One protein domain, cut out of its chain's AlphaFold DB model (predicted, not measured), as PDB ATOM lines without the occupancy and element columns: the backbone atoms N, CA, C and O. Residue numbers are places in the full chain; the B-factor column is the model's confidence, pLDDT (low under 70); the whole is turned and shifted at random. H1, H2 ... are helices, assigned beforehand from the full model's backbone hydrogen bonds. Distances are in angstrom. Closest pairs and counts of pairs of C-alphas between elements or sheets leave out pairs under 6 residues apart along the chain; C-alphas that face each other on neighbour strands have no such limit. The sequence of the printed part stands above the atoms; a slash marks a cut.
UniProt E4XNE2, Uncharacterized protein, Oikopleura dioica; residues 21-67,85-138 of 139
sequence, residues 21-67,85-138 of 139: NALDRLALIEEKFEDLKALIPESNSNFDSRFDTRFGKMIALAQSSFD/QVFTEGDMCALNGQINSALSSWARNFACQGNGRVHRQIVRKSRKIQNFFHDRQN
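Overview. This is residues 21 to 67 and 85 to 138 of the 139 residues of an uncharacterized protein of Oikopleura dioica (UniProt E4XNE2). Four helices of similar length stand side by side in a well-formed bundle, built as two helical hairpins, H1 with H2 and H3 with H4, laid face to face with their long axes nearly aligned. In cross-section the helices make a four-cornered ring, H1, H2, H4, H3, in which neighbours run opposite ways. The 101 printed residues hold the four named helices in chain order and no named strand; the class is all helix. The whole is compact, with a radius of gyration of the C-alphas of 13.1 A, and elongated, spanning 40 by 25 by 17 A.

Arrangement. H1, residues 21 to 38, touches H2, residues 47 to 65, in a hairpin with a shallow tilt of 2 degrees; their closest C-alphas, of Lys 37 and Asp 48, are 7.1 A apart. H3, residues 92 to 110, touches H1 at a shallow tilt of 20 degrees, opposite ways, closest at the C-alphas of Leu 36 and Met 92, 5.9 A apart. H4, residues 118 to 137, forms a hairpin with H3 at a shallow tilt of 4 degrees, closest at the C-alphas of Ala 107 and His 119, 4.8 A apart. H4 also touches H2, opposite ways at a shallow tilt of 14 degrees, with the closest C-alphas, of Met 58 and Ile 122, 6.4 A apart. H2 and H3 are close but not clearly touching, while H1 and H4 are apart. Every O i to N i+4 pair is within hydrogen-bond range in H1, H2 and H3, and 15 of 16 are in H4.

Along the chain. H1 begins at C-alpha 21, (486.556, 401.662, 396.395), and measures 25.7 A from first to last C-alpha. H2 measures 27.1 A, H3 26.4 A and H4 28.6 A; H4 ends at C-alpha 137, (476.779, 426.223, 413.889).

Size, cuts and confidence. The two C-alphas farthest apart, of Ser 43 and Asp 67, are 40.4 A apart. Residues 68 to 84 are not printed, and C-alphas 67 and 85 are 22.6 A apart across this cut. The links H1 to H2 and H3 to H4 are short. Confidence is under 70 at residues 43 to 45 and residue 85.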
ATOM      1  N   ASN A  21     487.472 401.106 395.401       83.56
ATOM      2  CA  ASN A  21     486.556 401.662 396.395       83.56
ATOM      3  C   ASN A  21     486.327 403.173 396.264       83.56
ATOM      4  O   ASN A  21     485.673 403.768 397.123       83.56
ATOM      5  N   ALA A  22     486.806 403.807 395.191       86.94
ATOM      6  CA  ALA A  22     486.700 405.252 395.019       86.94
ATOM      7  C   ALA A  22     485.240 405.747 395.057       86.94
ATOM      8  O   ALA A  22     484.953 406.757 395.701       86.94
ATOM      9  N   LEU A  23     484.303 405.045 394.411       88.94
ATOM     10  CA  LEU A  23     482.881 405.415 394.430       88.94
ATOM     11  C   LEU A  23     482.204 405.072 395.759       88.94
ATOM     12  O   LEU A  23     481.459 405.895 396.286       88.94
ATOM     13  N   ASP A  24     482.526 403.922 396.348       89.69
ATOM     14  CA  ASP A  24     482.080 403.563 397.696       89.69
ATOM     15  C   ASP A  24     482.486 404.620 398.728       89.69
ATOM     16  O   ASP A  24     481.754 404.910 399.674       89.69
ATOM     17  N   ARG A  25     483.668 405.216 398.554       88.38
ATOM     18  CA  ARG A  25     484.162 406.277 399.424       88.38
ATOM     19  C   ARG A  25     483.335 407.553 399.281       88.38
ATOM     20  O   ARG A  25     483.068 408.187 400.300       88.38
ATOM     21  N   LEU A  26     482.911 407.919 398.067       91.56
ATOM     22  CA  LEU A  26     481.967 409.027 397.870       91.56
ATOM     23  C   LEU A  26     480.608 408.721 398.500       91.56
ATOM     24  O   LEU A  26     480.094 409.568 399.220       91.56
ATOM     25  N   ALA A  27     480.083 407.510 398.309       92.00
ATOM     26  CA  ALA A  27     478.817 407.095 398.912       92.00
ATOM     27  C   ALA A  27     478.864 407.162 400.449       92.00
ATOM     28  O   ALA A  27     477.940 407.668 401.076       92.00
ATOM     29  N   LEU A  28     479.975 406.741 401.064       90.88
ATOM     30  CA  LEU A  28     480.178 406.885 402.506       90.88
ATOM     31  C   LEU A  28     480.259 408.359 402.934       90.88
ATOM     32  O   LEU A  28     479.729 408.726 403.974       90.88
ATOM     33  N   ILE A  29     480.919 409.221 402.154       92.75
ATOM     34  CA  ILE A  29     480.964 410.665 402.433       92.75
ATOM     35  C   ILE A  29     479.556 411.280 402.363       92.75
ATOM     36  O   ILE A  29     479.224 412.125 403.193       92.75
ATOM     37  N   GLU A  30     478.734 410.855 401.402       94.50
ATOM     38  CA  GLU A  30     477.326 411.256 401.282       94.50
ATOM     39  C   GLU A  30     476.499 410.780 402.485       94.50
ATOM     40  O   GLU A  30     475.787 411.580 403.084       94.50
ATOM     41  N   GLU A  31     476.657 409.523 402.911       93.25
ATOM     42  CA  GLU A  31     476.010 408.986 404.117       93.25
ATOM     43  C   GLU A  31     476.353 409.823 405.359       93.25
ATOM     44  O   GLU A  31     475.467 410.277 406.079       93.25
ATOM     45  N   LYS A  32     477.642 410.108 405.578       93.12
ATOM     46  CA  LYS A  32     478.092 410.899 406.735       93.12
ATOM     47  C   LYS A  32     477.629 412.350 406.674       93.12
ATOM     48  O   LYS A  32     477.480 412.994 407.710       93.12
ATOM     49  N   PHE A  33     477.389 412.880 405.479       94.06
ATOM     50  CA  PHE A  33     476.780 414.193 405.317       94.06
ATOM     51  C   PHE A  33     475.303 414.207 405.732       94.06
ATOM     52  O   PHE A  33     474.869 415.165 406.369       94.06
ATOM     53  N   GLU A  34     474.548 413.146 405.450       93.75
ATOM     54  CA  GLU A  34     473.183 413.006 405.973       93.75
ATOM     55  C   GLU A  34     473.176 412.846 407.500       93.75
ATOM     56  O   GLU A  34     472.373 413.497 408.173       93.75
ATOM     57  N   ASP A  35     474.129 412.095 408.065       92.81
ATOM     58  CA  ASP A  35     474.324 412.027 409.522       92.81
ATOM     59  C   ASP A  35     474.587 413.425 410.108       92.81
ATOM     60  O   ASP A  35     473.983 413.815 411.106       92.81
ATOM     61  N   LEU A  36     475.446 414.224 409.461       92.44
ATOM     62  CA  LEU A  36     475.716 415.604 409.868       92.44
ATOM     63  C   LEU A  36     474.453 416.471 409.824       92.44
ATOM     64  O   LEU A  36     474.227 417.270 410.734       92.44
ATOM     65  N   LYS A  37     473.626 416.324 408.784       91.44
ATOM     66  CA  LYS A  37     472.365 417.065 408.659       91.44
ATOM     67  C   LYS A  37     471.383 416.718 409.767       91.44
ATOM     68  O   LYS A  37     470.756 417.621 410.312       91.44
ATOM     69  N   ALA A  38     471.305 415.448 410.158       90.38
ATOM     70  CA  ALA A  38     470.458 415.007 411.263       90.38
ATOM     71  C   ALA A  38     470.853 415.629 412.619       90.38
ATOM     72  O   ALA A  38     470.028 415.692 413.529       90.38
ATOM     73  N   LEU A  39     472.092 416.119 412.754       89.00
ATOM     74  CA  LEU A  39     472.571 416.827 413.946       89.00
ATOM     75  C   LEU A  39     472.260 418.337 413.926       89.00
ATOM     76  O   LEU A  39     472.438 419.002 414.948       89.00
ATOM     77  N   ILE A  40     471.809 418.903 412.797       86.81
ATOM     78  CA  ILE A  40     471.493 420.334 412.686       86.81
ATOM     79  C   ILE A  40     470.201 420.642 413.469       86.81
ATOM     80  O   ILE A  40     469.172 420.014 413.224       86.81
ATOM     81  N   PRO A  41     470.184 421.661 414.351       82.12
ATOM     82  CA  PRO A  41     468.965 422.069 415.052       82.12
ATOM     83  C   PRO A  41     467.844 422.526 414.095       82.12
ATOM     84  O   PRO A  41     468.084 423.354 413.208       82.12
ATOM     85  N   GLU A  42     466.606 422.069 414.330       71.56
ATOM     86  CA  GLU A  42     465.421 422.260 413.459       71.56
ATOM     87  C   GLU A  42     465.053 423.728 413.145       71.56
ATOM     88  O   GLU A  42     464.371 424.014 412.163       71.56
ATOM     89  N   SER A  43     465.515 424.702 413.935       65.38
ATOM     90  CA  SER A  43     465.135 426.120 413.804       65.38
ATOM     91  C   SER A  43     465.765 426.859 412.607       65.38
ATOM     92  O   SER A  43     465.542 428.056 412.408       65.38
ATOM     93  N   ASN A  44     466.550 426.171 411.777       64.50
ATOM     94  CA  ASN A  44     467.389 426.754 410.729       64.50
ATOM     95  C   ASN A  44     466.747 426.696 409.323       64.50
ATOM     96  O   ASN A  44     467.312 426.129 408.387       64.50
ATOM     97  N   SER A  45     465.591 427.351 409.152       65.12
ATOM     98  CA  SER A  45     464.622 427.106 408.060       65.12
ATOM     99  C   SER A  45     465.095 427.237 406.599       65.12
ATOM    100  O   SER A  45     464.418 426.738 405.712       65.12
ATOM    101  N   ASN A  46     466.249 427.850 406.312       85.38
ATOM    102  CA  ASN A  46     466.825 427.896 404.953       85.38
ATOM    103  C   ASN A  46     468.294 427.467 404.893       85.38
ATOM    104  O   ASN A  46     468.893 427.444 403.815       85.38
ATOM    105  N   PHE A  47     468.921 427.214 406.039       89.19
ATOM    106  CA  PHE A  47     470.334 426.860 406.064       89.19
ATOM    107  C   PHE A  47     470.530 425.429 405.575       89.19
ATOM    108  O   PHE A  47     471.339 425.236 404.673       89.19
ATOM    109  N   ASP A  48     469.746 424.485 406.102       88.19
ATOM    110  CA  ASP A  48     469.835 423.062 405.760       88.19
ATOM    111  C   ASP A  48     469.703 422.832 404.246       88.19
ATOM    112  O   ASP A  48     470.653 422.402 403.599       88.19
ATOM    113  N   SER A  49     468.612 423.302 403.632       90.50
ATOM    114  CA  SER A  49     468.410 423.208 402.175       90.50
ATOM    115  C   SER A  49     469.558 423.823 401.353       90.50
ATOM    116  O   SER A  49     469.959 423.292 400.312       90.50
ATOM    117  N   ARG A  50     470.133 424.947 401.806       92.88
ATOM    118  CA  ARG A  50     471.278 425.577 401.127       92.88
ATOM    119  C   ARG A  50     472.563 424.786 401.324       92.88
ATOM    120  O   ARG A  50     473.391 424.783 400.414       92.88
ATOM    121  N   PHE A  51     472.757 424.191 402.495       93.31
ATOM    122  CA  PHE A  51     473.904 423.351 402.809       93.31
ATOM    123  C   PHE A  51     473.871 422.089 401.946       93.31
ATOM    124  O   PHE A  51     474.809 421.862 401.182       93.31
ATOM    125  N   ASP A  52     472.730 421.402 401.944       93.62
ATOM    126  CA  ASP A  52     472.411 420.254 401.101       93.62
ATOM    127  C   ASP A  52     472.648 420.544 399.613       93.62
ATOM    128  O   ASP A  52     473.476 419.911 398.962       93.62
ATOM    129  N   THR A  53     472.060 421.624 399.088       95.69
ATOM    130  CA  THR A  53     472.243 422.019 397.680       95.69
ATOM    131  C   THR A  53     473.713 422.269 397.324       95.69
ATOM    132  O   THR A  53     474.156 421.973 396.208       95.69
ATOM    133  N   ARG A  54     474.489 422.891 398.222       95.69
ATOM    134  CA  ARG A  54     475.911 423.167 397.967       95.69
ATOM    135  C   ARG A  54     476.719 421.874 397.961       95.69
ATOM    136  O   ARG A  54     477.569 421.725 397.081       95.69
ATOM    137  N   PHE A  55     476.446 420.980 398.908       96.12
ATOM    138  CA  PHE A  55     477.098 419.684 399.015       96.12
ATOM    139  C   PHE A  55     476.756 418.778 397.832       96.12
ATOM    140  O   PHE A  55     477.668 418.327 397.142       96.12
ATOM    141  N   GLY A  56     475.477 418.637 397.474       96.06
ATOM    142  CA  GLY A  56     475.043 417.848 396.320       96.06
ATOM    143  C   GLY A  56     475.686 418.305 395.004       96.06
ATOM    144  O   GLY A  56     476.169 417.492 394.220       96.06
ATOM    145  N   LYS A  57     475.824 419.621 394.779       96.06
ATOM    146  CA  LYS A  57     476.549 420.155 393.603       96.06
ATOM    147  C   LYS A  57     478.035 419.805 393.591       96.06
ATOM    148  O   LYS A  57     478.643 419.720 392.526       96.06
ATOM    149  N   MET A  58     478.647 419.707 394.762       95.50
ATOM    150  CA  MET A  58     480.054 419.363 394.908       95.50
ATOM    151  C   MET A  58     480.272 417.858 394.716       95.50
ATOM    152  O   MET A  58     481.209 417.490 394.013       95.50
ATOM    153  N   ILE A  59     479.386 417.017 395.249       95.44
ATOM    154  CA  ILE A  59     479.370 415.570 395.014       95.44
ATOM    155  C   ILE A  59     479.151 415.249 393.535       95.44
ATOM    156  O   ILE A  59     479.932 414.501 392.958       95.44
ATOM    157  N   ALA A  60     478.183 415.888 392.873       95.56
ATOM    158  CA  ALA A  60     477.969 415.701 391.438       95.56
ATOM    159  C   ALA A  60     479.217 416.079 390.610       95.56
ATOM    160  O   ALA A  60     479.549 415.427 389.616       95.56
ATOM    161  N   LEU A  61     479.952 417.117 391.030       95.44
ATOM    162  CA  LEU A  61     481.233 417.470 390.412       95.44
ATOM    163  C   LEU A  61     482.302 416.397 390.670       95.44
ATOM    164  O   LEU A  61     483.054 416.076 389.760       95.44
ATOM    165  N   ALA A  62     482.369 415.848 391.883       94.69
ATOM    166  CA  ALA A  62     483.278 414.759 392.218       94.69
ATOM    167  C   ALA A  62     482.990 413.520 391.355       94.69
ATOM    168  O   ALA A  62     483.858 413.102 390.594       94.69
ATOM    169  N   GLN A  63     481.754 413.024 391.358       94.69
ATOM    170  CA  GLN A  63     481.326 411.866 390.566       94.69
ATOM    171  C   GLN A  63     481.604 412.048 389.066       94.69
ATOM    172  O   GLN A  63     482.182 411.169 388.436       94.69
ATOM    173  N   SER A  64     481.276 413.212 388.491       95.25
ATOM    174  CA  SER A  64     481.543 413.493 387.067       95.25
ATOM    175  C   SER A  64     483.024 413.672 386.722       95.25
ATOM    176  O   SER A  64     483.387 413.613 385.549       95.25
ATOM    177  N   SER A  65     483.879 413.901 387.722       94.94
ATOM    178  CA  SER A  65     485.327 414.009 387.538       94.94
ATOM    179  C   SER A  65     486.067 412.677 387.643       94.94
ATOM    180  O   SER A  65     487.259 412.622 387.335       94.94
ATOM    181  N   PHE A  66     485.386 411.618 388.074       94.38
ATOM    182  CA  PHE A  66     485.958 410.284 388.173       94.38
ATOM    183  C   PHE A  66     485.986 409.599 386.803       94.38
ATOM    184  O   PHE A  66     484.974 409.566 386.106       94.38
ATOM    185  N   ASP A  67     487.128 409.020 386.426       93.12
ATOM    186  CA  ASP A  67     487.289 408.305 385.151       93.12
ATOM    187  C   ASP A  67     487.831 406.878 385.285       93.12
ATOM    188  O   ASP A  67     488.457 406.359 384.358       93.12
ATOM    189  N   GLN A  85     490.770 408.632 407.484       62.94
ATOM    190  CA  GLN A  85     489.442 409.199 407.665       62.94
ATOM    191  C   GLN A  85     488.603 408.327 408.603       62.94
ATOM    192  O   GLN A  85     487.854 407.453 408.155       62.94
ATOM    193  N   VAL A  86     488.727 408.568 409.905       73.69
ATOM    194  CA  VAL A  86     487.779 408.063 410.904       73.69
ATOM    195  C   VAL A  86     486.687 409.112 411.076       73.69
ATOM    196  O   VAL A  86     486.987 410.247 411.438       73.69
ATOM    197  N   PHE A  87     485.436 408.744 410.804       81.62
ATOM    198  CA  PHE A  87     484.294 409.610 411.077       81.62
ATOM    199  C   PHE A  87     483.885 409.455 412.542       81.62
ATOM    200  O   PHE A  87     483.576 408.352 412.986       81.62
ATOM    201  N   THR A  88     483.920 410.542 413.304       81.62
ATOM    202  CA  THR A  88     483.461 410.574 414.694       81.62
ATOM    203  C   THR A  88     481.979 410.897 414.731       81.62
ATOM    204  O   THR A  88     481.546 411.913 414.191       81.62
ATOM    205  N   GLU A  89     481.210 410.048 415.397       76.94
ATOM    206  CA  GLU A  89     479.775 410.244 415.586       76.94
ATOM    207  C   GLU A  89     479.499 411.220 416.744       76.94
ATOM    208  O   GLU A  89     480.247 411.280 417.721       76.94
ATOM    209  N   GLY A  90     478.407 411.983 416.650       75.81
ATOM    210  CA  GLY A  90     477.886 412.812 417.747       75.81
ATOM    211  C   GLY A  90     478.517 414.201 417.929       75.81
ATOM    212  O   GLY A  90     477.895 415.049 418.564       75.81
ATOM    213  N   ASP A  91     479.683 414.477 417.341       88.50
ATOM    214  CA  ASP A  91     480.254 415.829 417.246       88.50
ATOM    215  C   ASP A  91     480.098 416.359 415.814       88.50
ATOM    216  O   ASP A  91     480.826 415.968 414.898       88.50
ATOM    217  N   MET A  92     479.140 417.269 415.618       90.12
ATOM    218  CA  MET A  92     478.839 417.832 414.299       90.12
ATOM    219  C   MET A  92     480.000 418.655 413.715       90.12
ATOM    220  O   MET A  92     480.189 418.687 412.498       90.12
ATOM    221  N   CYS A  93     480.801 419.311 414.558       91.56
ATOM    222  CA  CYS A  93     481.914 420.143 414.110       91.56
ATOM    223  C   CYS A  93     483.080 419.275 413.638       91.56
ATOM    224  O   CYS A  93     483.630 419.509 412.556       91.56
ATOM    225  N   ALA A  94     483.403 418.231 414.406       91.06
ATOM    226  CA  ALA A  94     484.388 417.233 414.013       91.06
ATOM    227  C   ALA A  94     483.962 416.507 412.726       91.06
ATOM    228  O   ALA A  94     484.754 416.414 411.783       91.06
ATOM    229  N   LEU A  95     482.693 416.086 412.641       92.19
ATOM    230  CA  LEU A  95     482.145 415.389 411.477       92.19
ATOM    231  C   LEU A  95     482.196 416.250 410.204       92.19
ATOM    232  O   LEU A  95     482.633 415.776 409.154       92.19
ATOM    233  N   ASN A  96     481.848 417.538 410.292       93.69
ATOM    234  CA  ASN A  96     481.986 418.486 409.179       93.69
ATOM    235  C   ASN A  96     483.446 418.616 408.697       93.69
ATOM    236  O   ASN A  96     483.715 418.643 407.492       93.69
ATOM    237  N   GLY A  97     484.406 418.660 409.627       91.69
ATOM    238  CA  GLY A  97     485.835 418.667 409.304       91.69
ATOM    239  C   GLY A  97     486.291 417.393 408.586       91.69
ATOM    240  O   GLY A  97     486.975 417.472 407.562       91.69
ATOM    241  N   GLN A  98     485.856 416.231 409.076       91.62
ATOM    242  CA  GLN A  98     486.184 414.921 408.506       91.62
ATOM    243  C   GLN A  98     485.585 414.730 407.111       91.62
ATOM    244  O   GLN A  98     486.288 414.293 406.207       91.62
ATOM    245  N   ILE A  99     484.331 415.132 406.885       92.81
ATOM    246  CA  ILE A  99     483.704 415.114 405.550       92.81
ATOM    247  C   ILE A  99     484.533 415.933 404.556       92.81
ATOM    248  O   ILE A  99     484.840 415.468 403.454       92.81
ATOM    249  N   ASN A 100     484.947 417.141 404.950       92.50
ATOM    250  CA  ASN A 100     485.765 417.997 404.099       92.50
ATOM    251  C   ASN A 100     487.151 417.395 403.811       92.50
ATOM    252  O   ASN A 100     487.638 417.493 402.677       92.50
ATOM    253  N   SER A 101     487.789 416.789 404.815       90.12
ATOM    254  CA  SER A 101     489.080 416.119 404.640       90.12
ATOM    255  C   SER A 101     488.954 414.910 403.710       90.12
ATOM    256  O   SER A 101     489.682 414.823 402.715       90.12
ATOM    257  N   ALA A 102     487.958 414.051 403.947       90.50
ATOM    258  CA  ALA A 102     487.683 412.862 403.150       90.50
ATOM    259  C   ALA A 102     487.448 413.205 401.680       90.50
ATOM    260  O   ALA A 102     488.031 412.577 400.797       90.50
ATOM    261  N   LEU A 103     486.654 414.239 401.405       92.38
ATOM    262  CA  LEU A 103     486.411 414.663 400.036       92.38
ATOM    263  C   LEU A 103     487.641 415.310 399.392       92.38
ATOM    264  O   LEU A 103     487.909 415.102 398.209       92.38
ATOM    265  N   SER A 104     488.403 416.096 400.153       91.44
ATOM    266  CA  SER A 104     489.636 416.701 399.647       91.44
ATOM    267  C   SER A 104     490.666 415.634 399.277       91.44
ATOM    268  O   SER A 104     491.293 415.734 398.224       91.44
ATOM    269  N   SER A 105     490.813 414.598 400.106       89.38
ATOM    270  CA  SER A 105     491.646 413.432 399.803       89.38
ATOM    271  C   SER A 105     491.114 412.673 398.585       89.38
ATOM    272  O   SER A 105     491.866 412.462 397.632       89.38
ATOM    273  N   TRP A 106     489.811 412.374 398.528       92.25
ATOM    274  CA  TRP A 106     489.203 411.724 397.365       92.25
ATOM    275  C   TRP A 106     489.496 412.488 396.066       92.25
ATOM    276  O   TRP A 106     489.951 411.909 395.084       92.25
ATOM    277  N   ALA A 107     489.321 413.810 396.073       93.00
ATOM    278  CA  ALA A 107     489.534 414.641 394.895       93.00
ATOM    279  C   ALA A 107     490.991 414.627 394.417       93.00
ATOM    280  O   ALA A 107     491.246 414.602 393.214       93.00
ATOM    281  N   ARG A 108     491.963 414.632 395.335       90.56
ATOM    282  CA  ARG A 108     493.384 414.527 394.969       90.56
ATOM    283  C   ARG A 108     493.685 413.186 394.311       90.56
ATOM    284  O   ARG A 108     494.405 413.163 393.322       90.56
ATOM    285  N   ASN A 109     493.098 412.103 394.804       89.56
ATOM    286  CA  ASN A 109     493.365 410.763 394.296       89.56
ATOM    287  C   ASN A 109     492.614 410.447 392.990       89.56
ATOM    288  O   ASN A 109     493.195 409.838 392.097       89.56
ATOM    289  N   PHE A 110     491.360 410.885 392.845       92.31
ATOM    290  CA  PHE A 110     490.437 410.320 391.848       92.31
ATOM    291  C   PHE A 110     489.704 411.342 390.962       92.31
ATOM    292  O   PHE A 110     489.033 410.948 390.009       92.31
ATOM    293  N   ALA A 111     489.824 412.653 391.213       93.62
ATOM    294  CA  ALA A 111     489.216 413.665 390.341       93.62
ATOM    295  C   ALA A 111     490.115 413.951 389.127       93.62
ATOM    296  O   ALA A 111     490.944 414.870 389.144       93.62
ATOM    297  N   CYS A 112     489.971 413.138 388.085       90.75
ATOM    298  CA  CYS A 112     490.887 413.078 386.948       90.75
ATOM    299  C   CYS A 112     490.385 413.830 385.709       90.75
ATOM    300  O   CYS A 112     491.197 414.299 384.910       90.75
ATOM    301  N   GLN A 113     489.067 413.981 385.547       91.56
ATOM    302  CA  GLN A 113     488.450 414.598 384.371       91.56
ATOM    303  C   GLN A 113     487.641 415.855 384.698       91.56
ATOM    304  O   GLN A 113     487.038 415.992 385.757       91.56
ATOM    305  N   GLY A 114     487.624 416.801 383.758       86.44
ATOM    306  CA  GLY A 114     486.856 418.037 383.861       86.44
ATOM    307  C   GLY A 114     487.624 419.261 383.377       86.44
ATOM    308  O   GLY A 114     488.800 419.203 383.021       86.44
ATOM    309  N   ASN A 115     486.945 420.406 383.364       79.50
ATOM    310  CA  ASN A 115     487.544 421.652 382.896       79.50
ATOM    311  C   ASN A 115     488.584 422.179 383.896       79.50
ATOM    312  O   ASN A 115     488.245 422.591 385.007       79.50
ATOM    313  N   GLY A 116     489.850 422.232 383.476       84.50
ATOM    314  CA  GLY A 116     490.956 422.765 384.272       84.50
ATOM    315  C   GLY A 116     491.347 421.864 385.450       84.50
ATOM    316  O   GLY A 116     491.218 420.648 385.401       84.50
ATOM    317  N   ARG A 117     491.854 422.456 386.540       89.00
ATOM    318  CA  ARG A 117     492.292 421.707 387.737       89.00
ATOM    319  C   ARG A 117     491.094 421.314 388.611       89.00
ATOM    320  O   ARG A 117     490.847 421.958 389.634       89.00
ATOM    321  N   VAL A 118     490.325 420.310 388.180       92.62
ATOM    322  CA  VAL A 118     489.058 419.883 388.808       92.62
ATOM    323  C   VAL A 118     489.220 419.474 390.277       92.62
ATOM    324  O   VAL A 118     488.464 419.966 391.115       92.62
ATOM    325  N   HIS A 119     490.278 418.732 390.634       93.12
ATOM    326  CA  HIS A 119     490.582 418.382 392.028       93.12
ATOM    327  C   HIS A 119     490.668 419.633 392.921       93.12
ATOM    328  O   HIS A 119     490.059 419.694 393.986       93.12
ATOM    329  N   ARG A 120     491.330 420.708 392.453       92.75
ATOM    330  CA  ARG A 120     491.428 421.975 393.206       92.75
ATOM    331  C   ARG A 120     490.087 422.674 393.333       92.75
ATOM    332  O   ARG A 120     489.869 423.393 394.303       92.75
ATOM    333  N   GLN A 121     489.213 422.535 392.341       94.12
ATOM    334  CA  GLN A 121     487.873 423.107 392.412       94.12
ATOM    335  C   GLN A 121     487.046 422.404 393.483       94.12
ATOM    336  O   GLN A 121     486.413 423.101 394.275       94.12
ATOM    337  N   ILE A 122     487.101 421.071 393.541       94.56
ATOM    338  CA  ILE A 122     486.418 420.273 394.564       94.56
ATOM    339  C   ILE A 122     486.959 420.628 395.951       94.56
ATOM    340  O   ILE A 122     486.182 421.074 396.786       94.56
ATOM    341  N   VAL A 123     488.281 420.595 396.160       93.94
ATOM    342  CA  VAL A 123     488.920 420.971 397.440       93.94
ATOM    343  C   VAL A 123     488.505 422.380 397.890       93.94
ATOM    344  O   VAL A 123     488.126 422.601 399.038       93.94
ATOM    345  N   ARG A 124     488.516 423.370 396.985       94.19
ATOM    346  CA  ARG A 124     488.100 424.748 397.315       94.19
ATOM    347  C   ARG A 124     486.611 424.859 397.624       94.19
ATOM    348  O   ARG A 124     486.237 425.650 398.487       94.19
ATOM    349  N   LYS A 125     485.755 424.143 396.891       94.75
ATOM    350  CA  LYS A 125     484.305 424.121 397.137       94.75
ATOM    351  C   LYS A 125     484.003 423.456 398.477       94.75
ATOM    352  O   LYS A 125     483.232 424.027 399.238       94.75
ATOM    353  N   SER A 126     484.678 422.352 398.778       93.31
ATOM    354  CA  SER A 126     484.598 421.635 400.048       93.31
ATOM    355  C   SER A 126     484.912 422.555 401.226       93.31
ATOM    356  O   SER A 126     484.061 422.751 402.087       93.31
ATOM    357  N   ARG A 127     486.045 423.275 401.187       94.25
ATOM    358  CA  ARG A 127     486.403 424.253 402.236       94.25
ATOM    359  C   ARG A 127     485.359 425.361 402.397       94.25
ATOM    360  O   ARG A 127     485.057 425.780 403.506       94.25
ATOM    361  N   LYS A 128     484.771 425.844 401.295       95.75
ATOM    362  CA  LYS A 128     483.689 426.844 401.356       95.75
ATOM    363  C   LYS A 128     482.419 426.293 402.007       95.75
ATOM    364  O   LYS A 128     481.710 427.051 402.656       95.75
ATOM    365  N   ILE A 129     482.110 425.018 401.787       95.19
ATOM    366  CA  ILE A 129     480.958 424.334 402.385       95.19
ATOM    367  C   ILE A 129     481.210 424.094 403.875       95.19
ATOM    368  O   ILE A 129     480.351 424.438 404.681       95.19
ATOM    369  N   GLN A 130     482.410 423.633 404.233       94.50
ATOM    370  CA  GLN A 130     482.848 423.485 405.619       94.50
ATOM    371  C   GLN A 130     482.715 424.804 406.389       94.50
ATOM    372  O   GLN A 130     482.078 424.827 407.438       94.50
ATOM    373  N   ASN A 131     483.254 425.902 405.846       95.12
ATOM    374  CA  ASN A 131     483.172 427.223 406.477       95.12
ATOM    375  C   ASN A 131     481.725 427.723 406.571       95.12
ATOM    376  O   ASN A 131     481.333 428.271 407.590       95.12
ATOM    377  N   PHE A 132     480.907 427.488 405.538       93.44
ATOM    378  CA  PHE A 132     479.487 427.848 405.570       93.44
ATOM    379  C   PHE A 132     478.742 427.165 406.727       93.44
ATOM    380  O   PHE A 132     477.850 427.776 407.312       93.44
ATOM    381  N   PHE A 133     479.105 425.922 407.060       93.12
ATOM    382  CA  PHE A 133     478.581 425.227 408.234       93.12
ATOM    383  C   PHE A 133     479.146 425.783 409.540       93.12
ATOM    384  O   PHE A 133     478.378 426.100 410.445       93.12
ATOM    385  N   HIS A 134     480.467 425.951 409.602       92.19
ATOM    386  CA  HIS A 134     481.204 426.470 410.754       92.19
ATOM    387  C   HIS A 134     480.632 427.814 411.231       92.19
ATOM    388  O   HIS A 134     480.161 427.923 412.360       92.19
ATOM    389  N   ASP A 135     480.506 428.778 410.312       90.81
ATOM    390  CA  ASP A 135     479.965 430.116 410.575       90.81
ATOM    391  C   ASP A 135     478.531 430.089 411.135       90.81
ATOM    392  O   ASP A 135     478.109 431.021 411.821       90.81
ATOM    393  N   ARG A 136     477.742 429.053 410.813       89.38
ATOM    394  CA  ARG A 136     476.339 428.952 411.236       89.38
ATOM    395  C   ARG A 136     476.159 428.186 412.540       89.38
ATOM    396  O   ARG A 136     475.293 428.571 413.323       89.38
ATOM    397  N   GLN A 137     476.907 427.104 412.726       87.50
ATOM    398  CA  GLN A 137     476.779 426.223 413.889       87.50
ATOM    399  C   GLN A 137     477.738 426.590 415.026       87.50
ATOM    400  O   GLN A 137     477.677 425.972 416.083       87.50
ATOM    401  N   ASN A 138     478.575 427.619 414.836       86.31
ATOM    402  CA  ASN A 138     479.576 428.057 415.810       86.31
ATOM    403  C   ASN A 138     480.493 426.904 416.248       86.31
ATOM    404  O   ASN A 138     480.801 426.723 417.429       86.31
TER     405      ASN A 138